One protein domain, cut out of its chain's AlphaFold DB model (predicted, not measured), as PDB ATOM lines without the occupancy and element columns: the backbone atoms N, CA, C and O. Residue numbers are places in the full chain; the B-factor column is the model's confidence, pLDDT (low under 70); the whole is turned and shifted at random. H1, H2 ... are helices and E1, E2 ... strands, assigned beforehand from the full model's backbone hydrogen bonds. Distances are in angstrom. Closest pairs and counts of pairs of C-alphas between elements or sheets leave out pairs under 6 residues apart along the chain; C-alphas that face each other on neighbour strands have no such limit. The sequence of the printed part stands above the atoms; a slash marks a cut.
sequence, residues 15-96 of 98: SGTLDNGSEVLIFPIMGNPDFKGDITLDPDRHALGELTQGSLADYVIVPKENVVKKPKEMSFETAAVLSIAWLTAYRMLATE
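What this domain is: This is residues 15 to 96 of the 98 residues of an uncharacterized protein of Zopfia rhizophila CBS 207.26 (UniProt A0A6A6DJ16). Little regular structure: a small sheet bears H1, H2 runs off past it and ends free, and unnamed residues 27 to 66 loop out and back between E2 and E3. The 82 printed residues include E1, E2, E3, H1 and H2, in that order; the class is mixed, with 28 residues in named elements. The sheet, E1 - E2 - E3, is an antiparallel meander, strand beside next strand. It is compact, radius of gyration of the C-alphas 13.3 A, spanning 34 by 28 by 21 A.

How they stand to each other: Start at E2, residues 23 to 26, in hairpins with E1, residues 15 to 17, and E3, residues 67 to 69. Find N 16 and O 24 at 2.9 A, N 25 and O 68 at 2.8 A. H1, residues 76 to 80, is on the sheet; its closest C-alpha pair with E1 is Ala 80 and Ser 15, 4.8 A. H2, residues 82 to 94, only grazes the sheet; its closest C-alpha pair with E2 is Ser 83 and Ile 26, 6.6 A. O i to N i+4 pairs are within hydrogen-bond range throughout H1, 7 of 9 in H2.

Where its parts are: E1 begins at C-alpha 15, (-52.047, -28.889, -22.170). H2 runs 15.1 A to C-alpha 94, (-46.235, -48.449, -35.158).

The domain as a whole: The farthest C-alphas, Asn 20 and Glu 96, are 39.4 A apart. The printed part has no cut; E2 to E3 is long. Residue 96 alone is under pLDDT 70.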
ATOM      1  N   SER A  15     -50.593 -28.780 -22.158       96.75
ATOM      2  CA  SER A  15     -52.047 -28.889 -22.170       96.75
ATOM      3  C   SER A  15     -52.639 -27.781 -21.295       96.75
ATOM      4  O   SER A  15     -51.975 -27.267 -20.398       96.75
ATOM      5  N   GLY A  16     -53.867 -27.359 -21.590       96.56
ATOM      6  CA  GLY A  16     -54.494 -26.227 -20.913       96.56
ATOM      7  C   GLY A  16     -55.874 -25.911 -21.473       96.56
ATOM      8  O   GLY A  16     -56.508 -26.756 -22.110       96.56
ATOM      9  N   THR A  17     -56.350 -24.693 -21.242       97.88
ATOM     10  CA  THR A  17     -57.674 -24.250 -21.691       97.88
ATOM     11  C   THR A  17     -57.586 -23.067 -22.637       97.88
ATOM     12  O   THR A  17     -56.779 -22.163 -22.437       97.88
ATOM     13  N   LEU A  18     -58.463 -23.043 -23.638       97.38
ATOM     14  CA  LEU A  18     -58.726 -21.841 -24.429       97.38
ATOM     15  C   LEU A  18     -59.615 -20.863 -23.644       97.38
ATOM     16  O   LEU A  18     -60.300 -21.271 -22.707       97.38
ATOM     17  N   ASP A  19     -59.707 -19.611 -24.096       95.38
ATOM     18  CA  ASP A  19     -60.550 -18.569 -23.475       95.38
ATOM     19  C   ASP A  19     -62.033 -18.960 -23.355       95.38
ATOM     20  O   ASP A  19     -62.750 -18.496 -22.474       95.38
ATOM     21  N   ASN A  20     -62.508 -19.843 -24.237       95.94
ATOM     22  CA  ASN A  20     -63.873 -20.369 -24.211       95.94
ATOM     23  C   ASN A  20     -64.062 -21.580 -23.271       95.94
ATOM     24  O   ASN A  20     -65.121 -22.206 -23.295       95.94
ATOM     25  N   GLY A  21     -63.039 -21.945 -22.492       96.94
ATOM     26  CA  GLY A  21     -63.048 -23.063 -21.548       96.94
ATOM     27  C   GLY A  21     -62.784 -24.442 -22.163       96.94
ATOM     28  O   GLY A  21     -62.838 -25.442 -21.452       96.94
ATOM     29  N   SER A  22     -62.505 -24.539 -23.467       97.50
ATOM     30  CA  SER A  22     -62.195 -25.831 -24.095       97.50
ATOM     31  C   SER A  22     -60.852 -26.369 -23.610       97.50
ATOM     32  O   SER A  22     -59.836 -25.690 -23.752       97.50
ATOM     33  N   GLU A  23     -60.837 -27.607 -23.115       98.00
ATOM     34  CA  GLU A  23     -59.604 -28.308 -22.751       98.00
ATOM     35  C   GLU A  23     -58.874 -28.840 -23.988       98.00
ATOM     36  O   GLU A  23     -59.442 -29.556 -24.826       98.00
ATOM     37  N   VAL A  24     -57.593 -28.508 -24.088       97.62
ATOM     38  CA  VAL A  24     -56.758 -28.792 -25.253       97.62
ATOM     39  C   VAL A  24     -55.368 -29.261 -24.841       97.62
ATOM     40  O   VAL A  24     -54.904 -29.017 -23.729       97.62
ATOM     41  N   LEU A  25     -54.706 -29.947 -25.761       96.38
ATOM     42  CA  LEU A  25     -53.275 -30.216 -25.738       96.38
ATOM     43  C   LEU A  25     -52.649 -29.678 -27.022       96.38
ATOM     44  O   LEU A  25     -53.334 -29.504 -28.032       96.38
ATOM     45  N   ILE A  26     -51.353 -29.398 -26.975       95.75
ATOM     46  CA  ILE A  26     -50.623 -28.849 -28.114       95.75
ATOM     47  C   ILE A  26     -49.929 -29.987 -28.850       95.75
ATOM     48  O   ILE A  26     -49.173 -30.732 -28.244       95.75
ATOM     49  N   PHE A  27     -50.150 -30.106 -30.158       94.38
ATOM     50  CA  PHE A  27     -49.233 -30.814 -31.045       94.38
ATOM     51  C   PHE A  27     -48.088 -29.853 -31.399       94.38
ATOM     52  O   PHE A  27     -48.355 -28.826 -32.014       94.38
ATOM     53  N   PRO A  28     -46.828 -30.101 -31.013       93.12
ATOM     54  CA  PRO A  28     -45.821 -29.042 -30.951       93.12
ATOM     55  C   PRO A  28     -44.986 -28.889 -32.214       93.12
ATOM     56  O   PRO A  28     -44.133 -28.008 -32.260       93.12
ATOM     57  N   ILE A  29     -45.199 -29.736 -33.222       93.19
ATOM     58  CA  ILE A  29     -44.453 -29.656 -34.475       93.19
ATOM     59  C   ILE A  29     -45.036 -28.540 -35.340       93.19
ATOM     60  O   ILE A  29     -46.215 -28.552 -35.690       93.19
ATOM     61  N   MET A  30     -44.181 -27.585 -35.676       91.94
ATOM     62  CA  MET A  30     -44.458 -26.421 -36.506       91.94
ATOM     63  C   MET A  30     -43.560 -26.463 -37.742       91.94
ATOM     64  O   MET A  30     -42.538 -27.150 -37.758       91.94
ATOM     65  N   GLY A  31     -43.936 -25.726 -38.777       92.31
ATOM     66  CA  GLY A  31     -43.202 -25.689 -40.032       92.31
ATOM     67  C   GLY A  31     -43.781 -24.647 -40.974       92.31
ATOM     68  O   GLY A  31     -44.455 -23.706 -40.545       92.31
ATOM     69  N   ASN A  32     -43.519 -24.818 -42.258       91.31
ATOM     70  CA  ASN A  32     -44.042 -23.964 -43.302       91.31
ATOM     71  C   ASN A  32     -45.563 -24.196 -43.470       91.31
ATOM     72  O   ASN A  32     -45.980 -25.316 -43.776       91.31
ATOM     73  N   PRO A  33     -46.414 -23.160 -43.320       88.81
ATOM     74  CA  PRO A  33     -47.873 -23.305 -43.422       88.81
ATOM     75  C   PRO A  33     -48.347 -23.758 -44.816       88.81
ATOM     76  O   PRO A  33     -49.436 -24.326 -44.965       88.81
ATOM     77  N   ASP A  34     -47.525 -23.546 -45.845       92.19
ATOM     78  CA  ASP A  34     -47.814 -23.959 -47.215       92.19
ATOM     79  C   ASP A  34     -47.336 -25.385 -47.524       92.19
ATOM     80  O   ASP A  34     -47.758 -25.955 -48.536       92.19
ATOM     81  N   PHE A  35     -46.529 -26.004 -46.651       91.94
ATOM     82  CA  PHE A  35     -46.072 -27.383 -46.826       91.94
ATOM     83  C   PHE A  35     -47.258 -28.359 -46.846       91.94
ATOM     84  O   PHE A  35     -48.255 -28.199 -46.133       91.94
ATOM     85  N   LYS A  36     -47.171 -29.384 -47.698       90.62
ATOM     86  CA  LYS A  36     -48.201 -30.419 -47.860       90.62
ATOM     87  C   LYS A  36     -47.576 -31.798 -47.693       90.62
ATOM     88  O   LYS A  36     -46.540 -32.081 -48.283       90.62
ATOM     89  N   GLY A  37     -48.252 -32.669 -46.948       88.50
ATOM     90  CA  GLY A  37     -47.795 -34.030 -46.666       88.50
ATOM     91  C   GLY A  37     -47.484 -34.236 -45.187       88.50
ATOM     92  O   GLY A  37     -48.068 -33.577 -44.329       88.50
ATOM     93  N   ASP A  38     -46.589 -35.177 -44.889       88.00
ATOM     94  CA  ASP A  38     -46.133 -35.424 -43.520       88.00
ATOM     95  C   ASP A  38     -45.240 -34.266 -43.055       88.00
ATOM     96  O   ASP A  38     -44.113 -34.125 -43.525       88.00
ATOM     97  N   ILE A  39     -45.736 -33.458 -42.112       87.56
ATOM     98  CA  ILE A  39     -45.021 -32.311 -41.526       87.56
ATOM     99  C   ILE A  39     -43.649 -32.688 -40.945       87.56
ATOM    100  O   ILE A  39     -42.771 -31.845 -40.814       87.56
ATOM    101  N   THR A  40     -43.413 -33.963 -40.619       85.12
ATOM    102  CA  THR A  40     -42.100 -34.411 -40.132       85.12
ATOM    103  C   THR A  40     -41.020 -34.462 -41.214       85.12
ATOM    104  O   THR A  40     -39.841 -34.542 -40.872       85.12
ATOM    105  N   LEU A  41     -41.411 -34.351 -42.489       90.81
ATOM    106  CA  LEU A  41     -40.530 -34.241 -43.653       90.81
ATOM    107  C   LEU A  41     -40.347 -32.794 -44.140       90.81
ATOM    108  O   LEU A  41     -39.614 -32.571 -45.103       90.81
ATOM    109  N   ASP A  42     -41.014 -31.824 -43.513       93.88
ATOM    110  CA  ASP A  42     -40.848 -30.411 -43.843       93.88
ATOM    111  C   ASP A  42     -39.411 -29.955 -43.500       93.88
ATOM    112  O   ASP A  42     -38.977 -30.126 -42.356       93.88
ATOM    113  N   PRO A  43     -38.638 -29.392 -44.449       91.94
ATOM    114  CA  PRO A  43     -37.306 -28.862 -44.156       91.94
ATOM    115  C   PRO A  43     -37.320 -27.703 -43.148       91.94
ATOM    116  O   PRO A  43     -36.317 -27.499 -42.464       91.94
ATOM    117  N   ASP A  44     -38.441 -26.984 -43.024       92.38
ATOM    118  CA  ASP A  44     -38.624 -25.880 -42.073       92.38
ATOM    119  C   ASP A  44     -39.193 -26.356 -40.719       92.38
ATOM    120  O   ASP A  44     -39.508 -25.546 -39.834       92.38
ATOM    121  N   ARG A  45     -39.319 -27.681 -40.529       92.88
ATOM    122  CA  ARG A  45     -39.866 -28.284 -39.311       92.88
ATOM    123  C   ARG A  45     -39.047 -27.908 -38.080       92.88
ATOM    124  O   ARG A  45     -37.844 -28.150 -38.009       92.88
ATOM    125  N   HIS A  46     -39.741 -27.454 -37.048       92.69
ATOM    126  CA  HIS A  46     -39.206 -27.222 -35.710       92.69
ATOM    127  C   HIS A  46     -40.273 -27.531 -34.655       92.69
ATOM    128  O   HIS A  46     -41.452 -27.685 -34.972       92.69
ATOM    129  N   ALA A  47     -39.871 -27.661 -33.397       92.94
ATOM    130  CA  ALA A  47     -40.798 -27.793 -32.280       92.94
ATOM    131  C   ALA A  47     -41.070 -26.439 -31.602       92.94
ATOM    132  O   ALA A  47     -40.251 -25.512 -31.644       92.94
ATOM    133  N   LEU A  48     -42.218 -26.342 -30.927       94.50
ATOM    134  CA  LEU A  48     -42.509 -25.288 -29.956       94.50
ATOM    135  C   LEU A  48     -41.325 -25.118 -28.988       94.50
ATOM    136  O   LEU A  48     -40.792 -26.106 -28.489       94.50
ATOM    137  N   GLY A  49     -40.902 -23.883 -28.722       93.19
ATOM    138  CA  GLY A  49     -39.778 -23.622 -27.816       93.19
ATOM    139  C   GLY A  49     -38.384 -23.759 -28.448       93.19
ATOM    140  O   GLY A  49     -37.403 -23.462 -27.770       93.19
ATOM    141  N   GLU A  50     -38.260 -24.177 -29.717       91.75
ATOM    142  CA  GLU A  50     -36.975 -24.175 -30.445       91.75
ATOM    143  C   GLU A  50     -36.739 -22.844 -31.169       91.75
ATOM    144  O   GLU A  50     -35.715 -22.191 -30.968       91.75
ATOM    145  N   LEU A  51     -37.695 -22.433 -32.010       92.19
ATOM    146  CA  LEU A  51     -37.656 -21.172 -32.771       92.19
ATOM    147  C   LEU A  51     -38.804 -20.217 -32.403       92.19
ATOM    148  O   LEU A  51     -38.822 -19.062 -32.829       92.19
ATOM    149  N   THR A  52     -39.748 -20.694 -31.593       93.00
ATOM    150  CA  THR A  52     -40.928 -19.973 -31.104       93.00
ATOM    151  C   THR A  52     -40.935 -19.973 -29.576       93.00
ATOM    152  O   THR A  52     -40.238 -20.768 -28.953       93.00
ATOM    153  N   GLN A  53     -41.691 -19.068 -28.950       95.94
ATOM    154  CA  GLN A  53     -41.782 -19.020 -27.485       95.94
ATOM    155  C   GLN A  53     -42.508 -20.261 -26.956       95.94
ATOM    156  O   GLN A  53     -43.597 -20.579 -27.426       95.94
ATOM    157  N   GLY A  54     -41.880 -20.953 -26.007       95.75
ATOM    158  CA  GLY A  54     -42.333 -22.231 -25.473       95.75
ATOM    159  C   GLY A  54     -43.383 -22.150 -24.366       95.75
ATOM    160  O   GLY A  54     -43.879 -21.082 -24.009       95.75
ATOM    161  N   SER A  55     -43.722 -23.322 -23.831       96.00
ATOM    162  CA  SER A  55     -44.827 -23.543 -22.891       96.00
ATOM    163  C   SER A  55     -44.489 -23.403 -21.404       96.00
ATOM    164  O   SER A  55     -45.393 -23.526 -20.582       96.00
ATOM    165  N   LEU A  56     -43.235 -23.141 -21.014       96.44
ATOM    166  CA  LEU A  56     -42.875 -22.850 -19.615       96.44
ATOM    167  C   LEU A  56     -43.257 -21.411 -19.228       96.44
ATOM    168  O   LEU A  56     -42.420 -20.609 -18.813       96.44
ATOM    169  N   ALA A  57     -44.534 -21.091 -19.407       96.50
ATOM    170  CA  ALA A  57     -45.173 -19.817 -19.131       96.50
ATOM    171  C   ALA A  57     -46.664 -20.050 -18.843       96.50
ATOM    172  O   ALA A  57     -47.222 -21.074 -19.232       96.50
ATOM    173  N   ASP A  58     -47.323 -19.075 -18.216       96.44
ATOM    174  CA  ASP A  58     -48.762 -19.161 -17.915       96.44
ATOM    175  C   ASP A  58     -49.632 -19.203 -19.185       96.44
ATOM    176  O   ASP A  58     -50.735 -19.746 -19.178       96.44
ATOM    177  N   TYR A  59     -49.126 -18.638 -20.287       96.69
ATOM    178  CA  TYR A  59     -49.791 -18.600 -21.586       96.69
ATOM    179  C   TYR A  59     -48.796 -18.878 -22.709       96.69
ATOM    180  O   TYR A  59     -47.649 -18.431 -22.668       96.69
ATOM    181  N   VAL A  60     -49.271 -19.549 -23.757       96.69
ATOM    182  CA  VAL A  60     -48.513 -19.800 -24.983       96.69
ATOM    183  C   VAL A  60     -49.406 -19.570 -26.198       96.69
ATOM    184  O   VAL A  60     -50.592 -19.901 -26.185       96.69
ATOM    185  N   ILE A  61     -48.839 -18.982 -27.249       95.25
ATOM    186  CA  ILE A  61     -49.529 -18.753 -28.520       95.25
ATOM    187  C   ILE A  61     -48.999 -19.767 -29.523       95.25
ATOM    188  O   ILE A  61     -47.795 -19.850 -29.753       95.25
ATOM    189  N   VAL A  62     -49.912 -20.508 -30.144       94.75
ATOM    190  CA  VAL A  62     -49.605 -21.482 -31.193       94.75
ATOM    191  C   VAL A  62     -50.563 -21.309 -32.373       94.75
ATOM    192  O   VAL A  62     -51.656 -20.759 -32.189       94.75
ATOM    193  N   PRO A  63     -50.197 -21.768 -33.582       93.69
ATOM    194  CA  PRO A  63     -51.142 -21.860 -34.686       93.69
ATOM    195  C   PRO A  63     -52.346 -22.735 -34.319       93.69
ATOM    196  O   PRO A  63     -52.265 -23.638 -33.482       93.69
ATOM    197  N   LYS A  64     -53.492 -22.471 -34.944       93.69
ATOM    198  CA  LYS A  64     -54.758 -23.131 -34.592       93.69
ATOM    199  C   LYS A  64     -54.710 -24.638 -34.854       93.69
ATOM    200  O   LYS A  64     -55.312 -25.412 -34.121       93.69
ATOM    201  N   GLU A  65     -53.997 -25.042 -35.893       91.88
ATOM    202  CA  GLU A  65     -53.755 -26.423 -36.303       91.88
ATOM    203  C   GLU A  65     -52.943 -27.229 -35.279       91.88
ATOM    204  O   GLU A  65     -53.074 -28.449 -35.218       91.88
ATOM    205  N   ASN A  66     -52.162 -26.556 -34.430       94.06
ATOM    206  CA  ASN A  66     -51.414 -27.178 -33.341       94.06
ATOM    207  C   ASN A  66     -52.283 -27.419 -32.097       94.06
ATOM    208  O   ASN A  66     -51.826 -28.052 -31.148       94.06
ATOM    209  N   VAL A  67     -53.531 -26.941 -32.078       95.94
ATOM    210  CA  VAL A  67     -54.457 -27.120 -30.956       95.94
ATOM    211  C   VAL A  67     -55.291 -28.382 -31.163       95.94
ATOM    212  O   VAL A  67     -56.146 -28.452 -32.045       95.94
ATOM    213  N   VAL A  68     -55.083 -29.374 -30.300       95.44
ATOM    214  CA  VAL A  68     -55.788 -30.658 -30.334       95.44
ATOM    215  C   VAL A  68     -56.714 -30.764 -29.130       95.44
ATOM    216  O   VAL A  68     -56.347 -30.433 -28.005       95.44
ATOM    217  N   LYS A  69     -57.941 -31.245 -29.341       96.69
ATOM    218  CA  LYS A  69     -58.888 -31.451 -28.243       96.69
ATOM    219  C   LYS A  69     -58.347 -32.496 -27.268       96.69
ATOM    220  O   LYS A  69     -58.026 -33.613 -27.672       96.69
ATOM    221  N   LYS A  70     -58.318 -32.153 -25.982       96.12
ATOM    222  CA  LYS A  70     -57.902 -33.082 -24.936       96.12
ATOM    223  C   LYS A  70     -58.975 -34.166 -24.726       96.12
ATOM    224  O   LYS A  70     -60.161 -33.828 -24.626       96.12
ATOM    225  N   PRO A  71     -58.607 -35.458 -24.635       93.44
ATOM    226  CA  PRO A  71     -59.521 -36.500 -24.171       93.44
ATOM    227  C   PRO A  71     -60.056 -36.173 -22.770       93.44
ATOM    228  O   PRO A  71     -59.308 -35.725 -21.895       93.44
ATOM    229  N   LYS A  72     -61.360 -36.374 -22.549       92.50
ATOM    230  CA  LYS A  72     -62.017 -35.981 -21.289       92.50
ATOM    231  C   LYS A  72     -61.532 -36.816 -20.107       92.50
ATOM    232  O   LYS A  72     -61.512 -36.344 -18.981       92.50
ATOM    233  N   GLU A  73     -61.145 -38.051 -20.383       93.69
ATOM    234  CA  GLU A  73     -60.767 -39.064 -19.408       93.69
ATOM    235  C   GLU A  73     -59.315 -38.913 -18.925       93.69
ATOM    236  O   GLU A  73     -58.902 -39.604 -17.999       93.69
ATOM    237  N   MET A  74     -58.525 -38.029 -19.546       93.56
ATOM    238  CA  MET A  74     -57.122 -37.806 -19.188       93.56
ATOM    239  C   MET A  74     -56.959 -36.582 -18.291       93.56
ATOM    240  O   MET A  74     -57.679 -35.599 -18.443       93.56
ATOM    241  N   SER A  75     -55.974 -36.602 -17.395       95.75
ATOM    242  CA  SER A  75     -55.552 -35.394 -16.680       95.75
ATOM    243  C   SER A  75     -54.779 -34.448 -17.614       95.75
ATOM    244  O   SER A  75     -54.361 -34.848 -18.706       95.75
ATOM    245  N   PHE A  76     -54.581 -33.191 -17.212       94.88
ATOM    246  CA  PHE A  76     -53.765 -32.249 -17.988       94.88
ATOM    247  C   PHE A  76     -52.304 -32.706 -18.070       94.88
ATOM    248  O   PHE A  76     -51.726 -32.725 -19.156       94.88
ATOM    249  N   GLU A  77     -51.739 -33.173 -16.961       93.19
ATOM    250  CA  GLU A  77     -50.364 -33.669 -16.876       93.19
ATOM    251  C   GLU A  77     -50.145 -34.845 -17.833       93.19
ATOM    252  O   GLU A  77     -49.168 -34.879 -18.577       93.19
ATOM    253  N   THR A  78     -51.108 -35.772 -17.879       93.12
ATOM    254  CA  THR A  78     -51.069 -36.920 -18.792       93.12
ATOM    255  C   THR A  78     -51.196 -36.479 -20.248       93.12
ATOM    256  O   THR A  78     -50.498 -36.992 -21.114       93.12
ATOM    257  N   ALA A  79     -52.079 -35.521 -20.537       93.12
ATOM    258  CA  ALA A  79     -52.287 -35.032 -21.894       93.12
ATOM    259  C   ALA A  79     -51.080 -34.252 -22.442       93.12
ATOM    260  O   ALA A  79     -50.815 -34.322 -23.640       93.12
ATOM    261  N   ALA A  80     -50.345 -33.533 -21.585       89.12
ATOM    262  CA  ALA A  80     -49.186 -32.741 -21.995       89.12
ATOM    263  C   ALA A  80     -48.079 -33.626 -22.598       89.12
ATOM    264  O   ALA A  80     -47.572 -33.325 -23.678       89.12
ATOM    265  N   VAL A  81     -47.793 -34.770 -21.967       87.62
ATOM    266  CA  VAL A  81     -46.727 -35.702 -22.389       87.62
ATOM    267  C   VAL A  81     -47.086 -36.563 -23.610       87.62
ATOM    268  O   VAL A  81     -46.280 -37.370 -24.080       87.62
ATOM    269  N   LEU A  82     -48.309 -36.442 -24.140       86.56
ATOM    270  CA  LEU A  82     -48.702 -37.200 -25.332       86.56
ATOM    271  C   LEU A  82     -47.995 -36.710 -26.595       86.56
ATOM    272  O   LEU A  82     -47.811 -37.457 -27.556       86.56
ATOM    273  N   SER A  83     -47.664 -35.426 -26.604       79.38
ATOM    274  CA  SER A  83     -47.444 -34.683 -27.831       79.38
ATOM    275  C   SER A  83     -46.047 -34.861 -28.430       79.38
ATOM    276  O   SER A  83     -45.906 -34.840 -29.653       79.38
ATOM    277  N   ILE A  84     -45.039 -35.135 -27.602       82.31
ATOM    278  CA  ILE A  84     -43.704 -35.544 -28.045       82.31
ATOM    279  C   ILE A  84     -43.391 -36.927 -27.506       82.31
ATOM    280  O   ILE A  84     -43.133 -37.828 -28.304       82.31
ATOM    281  N   ALA A  85     -43.415 -37.122 -26.186       80.12
ATOM    282  CA  ALA A  85     -42.895 -38.354 -25.595       80.12
ATOM    283  C   ALA A  85     -43.681 -39.591 -26.064       80.12
ATOM    284  O   ALA A  85     -43.099 -40.535 -26.609       80.12
ATOM    285  N   TRP A  86     -45.010 -39.568 -25.928       83.19
ATOM    286  CA  TRP A  86     -45.849 -40.681 -26.376       83.19
ATOM    287  C   TRP A  86     -45.848 -40.837 -27.897       83.19
ATOM    288  O   TRP A  86     -45.685 -41.953 -28.378       83.19
ATOM    289  N   LEU A  87     -45.998 -39.753 -28.670       83.50
ATOM    290  CA  LEU A  87     -46.024 -39.833 -30.138       83.50
ATOM    291  C   LEU A  87     -44.709 -40.362 -30.723       83.50
ATOM    292  O   LEU A  87     -44.736 -41.121 -31.694       83.50
ATOM    293  N   THR A  88     -43.575 -40.021 -30.110       82.00
ATOM    294  CA  THR A  88     -42.265 -40.568 -30.482       82.00
ATOM    295  C   THR A  88     -42.227 -42.073 -30.231       82.00
ATOM    296  O   THR A  88     -41.923 -42.837 -31.146       82.00
ATOM    297  N   ALA A  89     -42.619 -42.516 -29.031       82.56
ATOM    298  CA  ALA A  89     -42.687 -43.941 -28.700       82.56
ATOM    299  C   ALA A  89     -43.680 -44.698 -29.598       82.56
ATOM    300  O   ALA A  89     -43.389 -45.792 -30.076       82.56
ATOM    301  N   TYR A  90     -44.841 -44.104 -29.877       84.94
ATOM    302  CA  TYR A  90     -45.849 -44.677 -30.759       84.94
ATOM    303  C   TYR A  90     -45.314 -44.848 -32.179       84.94
ATOM    304  O   TYR A  90     -45.462 -45.931 -32.736       84.94
ATOM    305  N   ARG A  91     -44.656 -43.831 -32.756       83.00
ATOM    306  CA  ARG A  91     -44.025 -43.957 -34.080       83.00
ATOM    307  C   ARG A  91     -42.994 -45.087 -34.086       83.00
ATOM    308  O   ARG A  91     -43.071 -45.949 -34.952       83.00
ATOM    309  N   MET A  92     -42.122 -45.176 -33.081       85.50
ATOM    310  CA  MET A  92     -41.169 -46.293 -32.984       85.50
ATOM    311  C   MET A  92     -41.861 -47.666 -33.012       85.50
ATOM    312  O   MET A  92     -41.370 -48.581 -33.655       85.50
ATOM    313  N   LEU A  93     -43.017 -47.823 -32.362       86.94
ATOM    314  CA  LEU A  93     -43.737 -49.104 -32.319       86.94
ATOM    315  C   LEU A  93     -44.615 -49.377 -33.550       86.94
ATOM    316  O   LEU A  93     -44.831 -50.533 -33.914       86.94
ATOM    317  N   ALA A  94     -45.195 -48.335 -34.140       84.06
ATOM    318  CA  ALA A  94     -46.235 -48.449 -35.158       84.06
ATOM    319  C   ALA A  94     -45.706 -48.279 -36.586       84.06
ATOM    320  O   ALA A  94     -46.306 -48.820 -37.515       84.06
ATOM    321  N   THR A  95     -44.610 -47.538 -36.771       73.12
ATOM    322  CA  THR A  95     -44.001 -47.310 -38.089       73.12
ATOM    323  C   THR A  95     -42.719 -48.109 -38.301       73.12
ATOM    324  O   THR A  95     -42.401 -48.399 -39.449       73.12
ATOM    325  N   GLU A  96     -42.036 -48.552 -37.237       56.94
ATOM    326  CA  GLU A  96     -40.959 -49.544 -37.355       56.94
ATOM    327  C   GLU A  96     -41.475 -50.957 -37.055       56.94
ATOM    328  O   GLU A  96     -41.349 -51.505 -35.963       56.94
TER     329      GLU A  96